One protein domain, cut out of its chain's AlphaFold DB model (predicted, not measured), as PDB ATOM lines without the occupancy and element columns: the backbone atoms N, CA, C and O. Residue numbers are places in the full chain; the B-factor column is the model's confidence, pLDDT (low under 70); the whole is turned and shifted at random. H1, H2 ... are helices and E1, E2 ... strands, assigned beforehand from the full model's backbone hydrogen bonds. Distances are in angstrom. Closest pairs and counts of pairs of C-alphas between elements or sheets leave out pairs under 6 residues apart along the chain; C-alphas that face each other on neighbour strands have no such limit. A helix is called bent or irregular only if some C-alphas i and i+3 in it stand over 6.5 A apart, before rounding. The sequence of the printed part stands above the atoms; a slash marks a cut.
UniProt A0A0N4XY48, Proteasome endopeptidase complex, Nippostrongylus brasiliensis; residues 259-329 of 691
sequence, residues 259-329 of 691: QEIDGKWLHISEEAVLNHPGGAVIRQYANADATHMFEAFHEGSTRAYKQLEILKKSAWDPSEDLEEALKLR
ATOM      1  N   GLN A 259     -87.746  -3.317  -7.437       84.69
ATOM      2  CA  GLN A 259     -86.674  -2.370  -7.739       84.69
ATOM      3  C   GLN A 259     -87.276  -1.091  -8.280       84.69
ATOM      4  O   GLN A 259     -88.233  -1.148  -9.055       84.69
ATOM      5  N   GLU A 260     -86.708   0.039  -7.895       86.56
ATOM      6  CA  GLU A 260     -87.007   1.306  -8.543       86.56
ATOM      7  C   GLU A 260     -86.091   1.477  -9.757       86.56
ATOM      8  O   GLU A 260     -84.884   1.259  -9.671       86.56
ATOM      9  N   ILE A 261     -86.676   1.794 -10.912       89.38
ATOM     10  CA  ILE A 261     -85.946   2.143 -12.134       89.38
ATOM     11  C   ILE A 261     -86.650   3.332 -12.785       89.38
ATOM     12  O   ILE A 261     -87.840   3.249 -13.104       89.38
ATOM     13  N   ASP A 262     -85.916   4.418 -13.021       88.12
ATOM     14  CA  ASP A 262     -86.415   5.679 -13.582       88.12
ATOM     15  C   ASP A 262     -87.609   6.252 -12.792       88.12
ATOM     16  O   ASP A 262     -88.629   6.643 -13.375       88.12
ATOM     17  N   GLY A 263     -87.527   6.238 -11.456       84.12
ATOM     18  CA  GLY A 263     -88.588   6.745 -10.577       84.12
ATOM     19  C   GLY A 263     -89.846   5.871 -10.528       84.12
ATOM     20  O   GLY A 263     -90.915   6.338 -10.138       84.12
ATOM     21  N   LYS A 264     -89.772   4.625 -11.012       86.69
ATOM     22  CA  LYS A 264     -90.900   3.684 -11.050       86.69
ATOM     23  C   LYS A 264     -90.549   2.395 -10.338       86.69
ATOM     24  O   LYS A 264     -89.580   1.733 -10.705       86.69
ATOM     25  N   TRP A 265     -91.394   1.980  -9.400       85.94
ATOM     26  CA  TRP A 265     -91.236   0.704  -8.717       85.94
ATOM     27  C   TRP A 265     -91.776  -0.442  -9.568       85.94
ATOM     28  O   TRP A 265     -92.923  -0.439 -10.023       85.94
ATOM     29  N   LEU A 266     -90.921  -1.432  -9.809       85.88
ATOM     30  CA  LEU A 266     -91.181  -2.575 -10.674       85.88
ATOM     31  C   LEU A 266     -91.184  -3.862  -9.852       85.88
ATOM     32  O   LEU A 266     -90.261  -4.127  -9.082       85.88
ATOM     33  N   HIS A 267     -92.196  -4.702 -10.068       79.50
ATOM     34  CA  HIS A 267     -92.169  -6.082  -9.595       79.50
ATOM     35  C   HIS A 267     -91.357  -6.949 -10.553       79.50
ATOM     36  O   HIS A 267     -91.715  -7.090 -11.726       79.50
ATOM     37  N   ILE A 268     -90.303  -7.588 -10.045       78.56
ATOM     38  CA  ILE A 268     -89.548  -8.586 -10.798       78.56
ATOM     39  C   ILE A 268     -90.000  -9.967 -10.334       78.56
ATOM     40  O   ILE A 268     -89.727 -10.393  -9.215       78.56
ATOM     41  N   SER A 269     -90.729 -10.674 -11.201       73.00
ATOM     42  CA  SER A 269     -91.154 -12.050 -10.912       73.00
ATOM     43  C   SER A 269     -89.947 -12.959 -10.651       73.00
ATOM     44  O   SER A 269     -88.901 -12.809 -11.283       73.00
ATOM     45  N   GLU A 270     -90.108 -13.957  -9.782       71.44
ATOM     46  CA  GLU A 270     -89.060 -14.958  -9.539       71.44
ATOM     47  C   GLU A 270     -88.669 -15.710 -10.822       71.44
ATOM     48  O   GLU A 270     -87.495 -15.994 -11.037       71.44
ATOM     49  N   GLU A 271     -89.610 -15.951 -11.742       73.44
ATOM     50  CA  GLU A 271     -89.280 -16.512 -13.055       73.44
ATOM     51  C   GLU A 271     -88.329 -15.595 -13.846       73.44
ATOM     52  O   GLU A 271     -87.360 -16.074 -14.446       73.44
ATOM     53  N   ALA A 272     -88.572 -14.282 -13.842       80.50
ATOM     54  CA  ALA A 272     -87.692 -13.316 -14.493       80.50
ATOM     55  C   ALA A 272     -86.302 -13.292 -13.842       80.50
ATOM     56  O   ALA A 272     -85.311 -13.256 -14.569       80.50
ATOM     57  N   VAL A 273     -86.223 -13.391 -12.510       82.12
ATOM     58  CA  VAL A 273     -84.954 -13.494 -11.770       82.12
ATOM     59  C   VAL A 273     -84.179 -14.755 -12.167       82.12
ATOM     60  O   VAL A 273     -83.021 -14.666 -12.572       82.12
ATOM     61  N   LEU A 274     -84.816 -15.929 -12.142       82.06
ATOM     62  CA  LEU A 274     -84.164 -17.209 -12.459       82.06
ATOM     63  C   LEU A 274     -83.751 -17.335 -13.937       82.06
ATOM     64  O   LEU A 274     -82.826 -18.084 -14.270       82.06
ATOM     65  N   ASN A 275     -84.426 -16.614 -14.836       85.81
ATOM     66  CA  ASN A 275     -84.083 -16.547 -16.257       85.81
ATOM     67  C   ASN A 275     -83.143 -15.383 -16.611       85.81
ATOM     68  O   ASN A 275     -82.722 -15.286 -17.771       85.81
ATOM     69  N   HIS A 276     -82.812 -14.505 -15.661       90.00
ATOM     70  CA  HIS A 276     -81.962 -13.354 -15.921       90.00
ATOM     71  C   HIS A 276     -80.521 -13.797 -16.239       90.00
ATOM     72  O   HIS A 276     -79.955 -14.624 -15.519       90.00
ATOM     73  N   PRO A 277     -79.873 -13.255 -17.290       89.81
ATOM     74  CA  PRO A 277     -78.505 -13.634 -17.651       89.81
ATOM     75  C   PRO A 277     -77.449 -13.201 -16.624       89.81
ATOM     76  O   PRO A 277     -76.331 -13.699 -16.677       89.81
ATOM     77  N   GLY A 278     -77.786 -12.275 -15.724       88.38
ATOM     78  CA  GLY A 278     -76.935 -11.852 -14.606       88.38
ATOM     79  C   GLY A 278     -77.053 -12.718 -13.347       88.38
ATOM     80  O   GLY A 278     -76.447 -12.369 -12.344       88.38
ATOM     81  N   GLY A 279     -77.849 -13.795 -13.367       88.38
ATOM     82  CA  GLY A 279     -77.965 -14.715 -12.232       88.38
ATOM     83  C   GLY A 279     -78.421 -14.028 -10.944       88.38
ATOM     84  O   GLY A 279     -79.354 -13.222 -10.964       88.38
ATOM     85  N   ALA A 280     -77.751 -14.333  -9.831       82.81
ATOM     86  CA  ALA A 280     -78.101 -13.822  -8.507       82.81
ATOM     87  C   ALA A 280     -77.875 -12.306  -8.350       82.81
ATOM     88  O   ALA A 280     -78.520 -11.687  -7.503       82.81
ATOM     89  N   VAL A 281     -77.041 -11.687  -9.198       89.19
ATOM     90  CA  VAL A 281     -76.703 -10.248  -9.150       89.19
ATOM     91  C   VAL A 281     -77.950  -9.362  -9.216       89.19
ATOM     92  O   VAL A 281     -78.010  -8.318  -8.571       89.19
ATOM     93  N   ILE A 282     -78.998  -9.792  -9.932       86.44
ATOM     94  CA  ILE A 282     -80.253  -9.030 -10.015       86.44
ATOM     95  C   ILE A 282     -80.896  -8.816  -8.640       86.44
ATOM     96  O   ILE A 282     -81.653  -7.874  -8.473       86.44
ATOM     97  N   ARG A 283     -80.603  -9.643  -7.631       84.06
ATOM     98  CA  ARG A 283     -81.210  -9.525  -6.299       84.06
ATOM     99  C   ARG A 283     -80.601  -8.413  -5.441       84.06
ATOM    100  O   ARG A 283     -81.220  -8.049  -4.446       84.06
ATOM    101  N   GLN A 284     -79.445  -7.860  -5.821       84.81
ATOM    102  CA  GLN A 284     -78.693  -6.922  -4.977       84.81
ATOM    103  C   GLN A 284     -79.449  -5.626  -4.671       84.81
ATOM    104  O   GLN A 284     -79.316  -5.080  -3.583       84.81
ATOM    105  N   TYR A 285     -80.310  -5.193  -5.590       83.00
ATOM    106  CA  TYR A 285     -81.090  -3.962  -5.465       83.00
ATOM    107  C   TYR A 285     -82.544  -4.195  -5.039       83.00
ATOM    108  O   TYR A 285     -83.426  -3.389  -5.326       83.00
ATOM    109  N   ALA A 286     -82.839  -5.312  -4.370       76.88
ATOM    110  CA  ALA A 286     -84.176  -5.535  -3.834       76.88
ATOM    111  C   ALA A 286     -84.555  -4.429  -2.826       76.88
ATOM    112  O   ALA A 286     -83.923  -4.279  -1.783       76.88
ATOM    113  N   ASN A 287     -85.639  -3.709  -3.113       75.06
ATOM    114  CA  ASN A 287     -86.130  -2.549  -2.366       75.06
ATOM    115  C   ASN A 287     -85.145  -1.362  -2.361       75.06
ATOM    116  O   ASN A 287     -84.959  -0.715  -1.327       75.06
ATOM    117  N   ALA A 288     -84.492  -1.105  -3.498       79.31
ATOM    118  CA  ALA A 288     -83.587   0.023  -3.717       79.31
ATOM    119  C   ALA A 288     -83.719   0.576  -5.149       79.31
ATOM    120  O   ALA A 288     -84.292  -0.083  -6.026       79.31
ATOM    121  N   ASP A 289     -83.160   1.768  -5.376       86.31
ATOM    122  CA  ASP A 289     -83.035   2.362  -6.711       86.31
ATOM    123  C   ASP A 289     -81.922   1.678  -7.509       86.31
ATOM    124  O   ASP A 289     -80.736   1.783  -7.196       86.31
ATOM    125  N   ALA A 290     -82.324   0.957  -8.554       90.56
ATOM    126  CA  ALA A 290     -81.457   0.220  -9.458       90.56
ATOM    127  C   ALA A 290     -81.226   0.949 -10.791       90.56
ATOM    128  O   ALA A 290     -80.634   0.355 -11.690       90.56
ATOM    129  N   THR A 291     -81.673   2.196 -10.967       91.81
ATOM    130  CA  THR A 291     -81.675   2.914 -12.257       91.81
ATOM    131  C   THR A 291     -80.301   2.912 -12.919       91.81
ATOM    132  O   THR A 291     -80.094   2.358 -14.001       91.81
ATOM    133  N   HIS A 292     -79.313   3.465 -12.226       92.75
ATOM    134  CA  HIS A 292     -77.958   3.569 -12.756       92.75
ATOM    135  C   HIS A 292     -77.217   2.233 -12.788       92.75
ATOM    136  O   HIS A 292     -76.348   2.039 -13.638       92.75
ATOM    137  N   MET A 293     -77.601   1.296 -11.920       91.94
ATOM    138  CA  MET A 293     -77.096  -0.074 -11.952       91.94
ATOM    139  C   MET A 293     -77.582  -0.813 -13.207       91.94
ATOM    140  O   MET A 293     -76.802  -1.465 -13.906       91.94
ATOM    141  N   PHE A 294     -78.866  -0.667 -13.540       93.62
ATOM    142  CA  PHE A 294     -79.451  -1.205 -14.758       93.62
ATOM    143  C   PHE A 294     -78.707  -0.665 -15.978       93.62
ATOM    144  O   PHE A 294     -78.268  -1.459 -16.808       93.62
ATOM    145  N   GLU A 295     -78.502   0.651 -16.058       92.50
ATOM    146  CA  GLU A 295     -77.773   1.278 -17.163       92.50
ATOM    147  C   GLU A 295     -76.328   0.775 -17.285       92.50
ATOM    148  O   GLU A 295     -75.901   0.420 -18.386       92.50
ATOM    149  N   ALA A 296     -75.592   0.683 -16.172       92.25
ATOM    150  CA  ALA A 296     -74.199   0.240 -16.164       92.25
ATOM    151  C   ALA A 296     -74.035  -1.193 -16.708       92.25
ATOM    152  O   ALA A 296     -73.128  -1.460 -17.496       92.25
ATOM    153  N   PHE A 297     -74.939  -2.109 -16.353       92.56
ATOM    154  CA  PHE A 297     -74.848  -3.526 -16.738       92.56
ATOM    155  C   PHE A 297     -75.532  -3.855 -18.074       92.56
ATOM    156  O   PHE A 297     -75.170  -4.825 -18.760       92.56
ATOM    157  N   HIS A 298     -76.522  -3.053 -18.471       92.25
ATOM    158  CA  HIS A 298     -77.327  -3.276 -19.673       92.25
ATOM    159  C   HIS A 298     -76.984  -2.339 -20.827       92.25
ATOM    160  O   HIS A 298     -77.670  -2.375 -21.851       92.25
ATOM    161  N   GLU A 299     -75.885  -1.589 -20.723       89.06
ATOM    162  CA  GLU A 299     -75.369  -0.749 -21.802       89.06
ATOM    163  C   GLU A 299     -75.348  -1.511 -23.145       89.06
ATOM    164  O   GLU A 299     -75.033  -2.713 -23.227       89.06
ATOM    165  N   GLY A 300     -75.836  -0.838 -24.191       82.00
ATOM    166  CA  GLY A 300     -75.963  -1.378 -25.548       82.00
ATOM    167  C   GLY A 300     -76.981  -2.517 -25.737       82.00
ATOM    168  O   GLY A 300     -77.109  -3.043 -26.843       82.00
ATOM    169  N   SER A 301     -77.718  -2.944 -24.700       89.25
ATOM    170  CA  SER A 301     -78.642  -4.089 -24.779       89.25
ATOM    171  C   SER A 301     -80.051  -3.692 -25.219       89.25
ATOM    172  O   SER A 301     -80.955  -3.523 -24.400       89.25
ATOM    173  N   THR A 302     -80.317  -3.661 -26.525       88.75
ATOM    174  CA  THR A 302     -81.673  -3.365 -27.041       88.75
ATOM    175  C   THR A 302     -82.755  -4.297 -26.485       88.75
ATOM    176  O   THR A 302     -83.921  -3.919 -26.394       88.75
ATOM    177  N   ARG A 303     -82.393  -5.538 -26.132       90.19
ATOM    178  CA  ARG A 303     -83.314  -6.515 -25.536       90.19
ATOM    179  C   ARG A 303     -83.694  -6.137 -24.105       90.19
ATOM    180  O   ARG A 303     -84.874  -6.219 -23.781       90.19
ATOM    181  N   ALA A 304     -82.724  -5.733 -23.283       91.38
ATOM    182  CA  ALA A 304     -82.974  -5.384 -21.886       91.38
ATOM    183  C   ALA A 304     -83.861  -4.140 -21.778       91.38
ATOM    184  O   ALA A 304     -84.879  -4.183 -21.098       91.38
ATOM    185  N   TYR A 305     -83.560  -3.085 -22.544       93.25
ATOM    186  CA  TYR A 305     -84.392  -1.876 -22.568       93.25
ATOM    187  C   TYR A 305     -85.827  -2.165 -23.044       93.25
ATOM    188  O   TYR A 305     -86.781  -1.673 -22.454       93.25
ATOM    189  N   LYS A 306     -86.025  -3.041 -24.042       92.50
ATOM    190  CA  LYS A 306     -87.381  -3.473 -24.442       92.50
ATOM    191  C   LYS A 306     -88.127  -4.215 -23.328       92.50
ATOM    192  O   LYS A 306     -89.334  -4.042 -23.199       92.50
ATOM    193  N   GLN A 307     -87.438  -5.058 -22.558       90.00
ATOM    194  CA  GLN A 307     -88.037  -5.755 -21.415       90.00
ATOM    195  C   GLN A 307     -88.383  -4.782 -20.285       90.00
ATOM    196  O   GLN A 307     -89.472  -4.883 -19.725       90.00
ATOM    197  N   LEU A 308     -87.515  -3.805 -20.014       91.75
ATOM    198  CA  LEU A 308     -87.775  -2.742 -19.045       91.75
ATOM    199  C   LEU A 308     -89.045  -1.958 -19.400       91.75
ATOM    200  O   LEU A 308     -89.911  -1.779 -18.550       91.75
ATOM    201  N   GLU A 309     -89.219  -1.571 -20.665       90.88
ATOM    202  CA  GLU A 309     -90.430  -0.867 -21.112       90.88
ATOM    203  C   GLU A 309     -91.709  -1.706 -20.976       90.88
ATOM    204  O   GLU A 309     -92.799  -1.161 -20.805       90.88
ATOM    205  N   ILE A 310     -91.608  -3.039 -21.023       87.25
ATOM    206  CA  ILE A 310     -92.740  -3.925 -20.725       87.25
ATOM    207  C   ILE A 310     -93.034  -3.917 -19.222       87.25
ATOM    208  O   ILE A 310     -94.190  -3.744 -18.845       87.25
ATOM    209  N   LEU A 311     -92.009  -4.051 -18.375       86.12
ATOM    210  CA  LEU A 311     -92.157  -4.048 -16.914       86.12
ATOM    211  C   LEU A 311     -92.718  -2.721 -16.391       86.12
ATOM    212  O   LEU A 311     -93.585  -2.718 -15.520       86.12
ATOM    213  N   LYS A 312     -92.305  -1.592 -16.980       87.19
ATOM    214  CA  LYS A 312     -92.816  -0.255 -16.640       87.19
ATOM    215  C   LYS A 312     -94.321  -0.092 -16.868       87.19
ATOM    216  O   LYS A 312     -94.911   0.820 -16.295       87.19
ATOM    217  N   LYS A 313     -94.965  -0.945 -17.678       82.56
ATOM    218  CA  LYS A 313     -96.432  -0.926 -17.864       82.56
ATOM    219  C   LYS A 313     -97.190  -1.436 -16.642       82.56
ATOM    220  O   LYS A 313     -98.349  -1.083 -16.472       82.56
ATOM    221  N   SER A 314     -96.542  -2.256 -15.823       76.06
ATOM    222  CA  SER A 314     -97.043  -2.753 -14.540       76.06
ATOM    223  C   SER A 314     -96.303  -2.112 -13.362       76.06
ATOM    224  O   SER A 314     -96.210  -2.722 -12.300       76.06
ATOM    225  N   ALA A 315     -95.727  -0.921 -13.567       80.44
ATOM    226  CA  ALA A 315     -95.143  -0.149 -12.483       80.44
ATOM    227  C   ALA A 315     -96.224   0.210 -11.460       80.44
ATOM    228  O   ALA A 315     -97.370   0.486 -11.828       80.44
ATOM    229  N   TRP A 316     -95.845   0.209 -10.192       71.25
ATOM    230  CA  TRP A 316     -96.728   0.529  -9.080       71.25
ATOM    231  C   TRP A 316     -96.144   1.690  -8.269       71.25
ATOM    232  O   TRP A 316     -94.981   2.058  -8.450       71.25
ATOM    233  N   ASP A 317     -96.979   2.287  -7.427       71.12
ATOM    234  CA  ASP A 317     -96.611   3.404  -6.558       71.12
ATOM    235  C   ASP A 317     -96.411   2.879  -5.128       71.12
ATOM    236  O   ASP A 317     -97.332   2.226  -4.616       71.12
ATOM    237  N   PRO A 318     -95.233   3.074  -4.504       65.69
ATOM    238  CA  PRO A 318     -94.940   2.573  -3.170       65.69
ATOM    239  C   PRO A 318     -95.977   3.018  -2.137       65.69
ATOM    240  O   PRO A 318     -96.437   4.153  -2.133       65.69
ATOM    241  N   SER A 319     -96.350   2.122  -1.217       60.47
ATOM    242  CA  SER A 319     -97.146   2.516  -0.048       60.47
ATOM    243  C   SER A 319     -96.353   3.491   0.831       60.47
ATOM    244  O   SER A 319     -95.134   3.341   0.928       60.47
ATOM    245  N   GLU A 320     -97.032   4.398   1.548       55.66
ATOM    246  CA  GLU A 320     -96.399   5.330   2.507       55.66
ATOM    247  C   GLU A 320     -95.428   4.609   3.464       55.66
ATOM    248  O   GLU A 320     -94.302   5.062   3.658       55.66
ATOM    249  N   ASP A 321     -95.796   3.413   3.939       47.22
ATOM    250  CA  ASP A 321     -94.961   2.563   4.801       47.22
ATOM    251  C   ASP A 321     -93.591   2.195   4.189       47.22
ATOM    252  O   ASP A 321     -92.597   2.069   4.905       47.22
ATOM    253  N   LEU A 322     -93.518   1.988   2.866       57.81
ATOM    254  CA  LEU A 322     -92.272   1.622   2.179       57.81
ATOM    255  C   LEU A 322     -91.374   2.849   2.027       57.81
ATOM    256  O   LEU A 322     -90.173   2.757   2.276       57.81
ATOM    257  N   GLU A 323     -91.947   4.003   1.678       59.44
ATOM    258  CA  GLU A 323     -91.197   5.259   1.670       59.44
ATOM    259  C   GLU A 323     -90.656   5.608   3.059       59.44
ATOM    260  O   GLU A 323     -89.512   6.044   3.189       59.44
ATOM    261  N   GLU A 324     -91.456   5.418   4.107       57.94
ATOM    262  CA  GLU A 324     -91.042   5.702   5.478       57.94
ATOM    263  C   GLU A 324     -89.953   4.726   5.950       57.94
ATOM    264  O   GLU A 324     -88.953   5.150   6.535       57.94
ATOM    265  N   ALA A 325     -90.051   3.441   5.590       57.34
ATOM    266  CA  ALA A 325     -89.002   2.451   5.841       57.34
ATOM    267  C   ALA A 325     -87.679   2.775   5.119       57.34
ATOM    268  O   ALA A 325     -86.600   2.498   5.649       57.34
ATOM    269  N   LEU A 326     -87.734   3.379   3.927       56.91
ATOM    270  CA  LEU A 326     -86.549   3.868   3.213       56.91
ATOM    271  C   LEU A 326     -85.955   5.121   3.880       56.91
ATOM    272  O   LEU A 326     -84.730   5.267   3.910       56.91
ATOM    273  N   LYS A 327     -86.798   5.983   4.469       56.69
ATOM    274  CA  LYS A 327     -86.396   7.193   5.214       56.69
ATOM    275  C   LYS A 327     -85.777   6.879   6.587       56.69
ATOM    276  O   LYS A 327     -84.887   7.606   7.019       56.69
ATOM    277  N   LEU A 328     -86.192   5.794   7.249       50.50
ATOM    278  CA  LEU A 328     -85.739   5.368   8.590       50.50
ATOM    279  C   LEU A 328     -84.417   4.572   8.616       50.50
ATOM    280  O   LEU A 328     -84.017   4.063   9.668       50.50
ATOM    281  N   ARG A 329     -83.711   4.449   7.488       59.38
ATOM    282  CA  ARG A 329     -82.422   3.743   7.417       59.38
ATOM    283  C   ARG A 329     -81.342   4.540   8.147       59.38
ATOM    284  O   ARG A 329     -80.824   5.518   7.623       59.38
TER     285      ARG A 329
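Overview. This is residues 259 to 329 of the 691 residues of the protein "Proteasome endopeptidase complex" of Nippostrongylus brasiliensis (UniProt A0A0N4XY48). A small hairpin of two short strands, E1 and E2, makes the middle, with H3 packed on E1 and H4 packed mainly on E2. H1 and H2 make a corner farther out, where H2 reaches E1 with its last residue, and the last helix, H5, is set off at one end of the longest axis, beyond residues 315 to 319. The printed part has 71 residues, with two named strands followed by five named helices, E1 E2 H1 H2 H3 H4 H5; the two-stranded sheet is antiparallel and the class is mostly helix. The whole is compact, with a radius of gyration of the C-alphas of 12.5 A, and spans 35 by 24 by 23 A.

Arrangement. Begin at E1, residues 259 to 261, and E2, residues 264 to 267: they form a hairpin, antiparallel at 140 degrees, with N 266 and O 259 2.8 A apart and N 261 and O 264 2.9 A apart, both within hydrogen-bond range. Go on to H1, residues 270 to 275, and H2, residues 279 to 285, which touch only at the corner, opposite ways at a steep tilt of 46 degrees; their closest C-alphas are those of Val 273 and Ile 282, 6.7 A apart. H1 is apart from E1. The closest C-alphas of E1 and H2 are those of Gln 259 and Tyr 285, 6.2 A apart. Next comes H3, residues 291 to 298, near H2, with 6 pairs of C-alphas within 10 A; its closest C-alpha to E1 is that of Thr 291, 4.3 A from that of Ile 261. Then look at H4, residues 302 to 314: its Leu 311 and Leu 266 of E2 give the closest C-alphas of the two, 6.5 A apart. H3 and H4 are close but not clearly touching, with the C-alphas of His 298 and Ala 304 closest at 6.4 A, and run opposite ways at a shallow tilt of 34 degrees, only just short of steep. H5, residues 320 to 327, is apart from H4 and from H3. In H1, H3 and H5 every O i to N i+4 pair is within hydrogen-bond range; in H4 it is 7 of 9, and in H2 0 of 3, beside 2 of 4 O i to N i+3 pairs.

Along the chain. Find C-alpha 259 at (-86.674, -2.370, -7.739), where E1 begins. H2 is only just irregular: C-alphas 282 and 285 are 6.9 A apart. From C-alpha 302 at (-81.673, -3.365, -27.041), H4, the longest helix, runs 19.8 A to C-alpha 314; H2 runs 13.1 A, H3 10.6 A and H5 10.5 A, the last ending at C-alpha 327 at (-86.396, 7.193, 5.214).

Size, cuts and confidence. The C-alphas farthest apart are those of Thr 302 and Leu 328, 36.9 A. The printed part has no cut, and its links between named elements are tight. Mean pLDDT of the printed part is 80.7, but look at residues 318 to 329: these 12 are under 70, and H5 has a mean of 56.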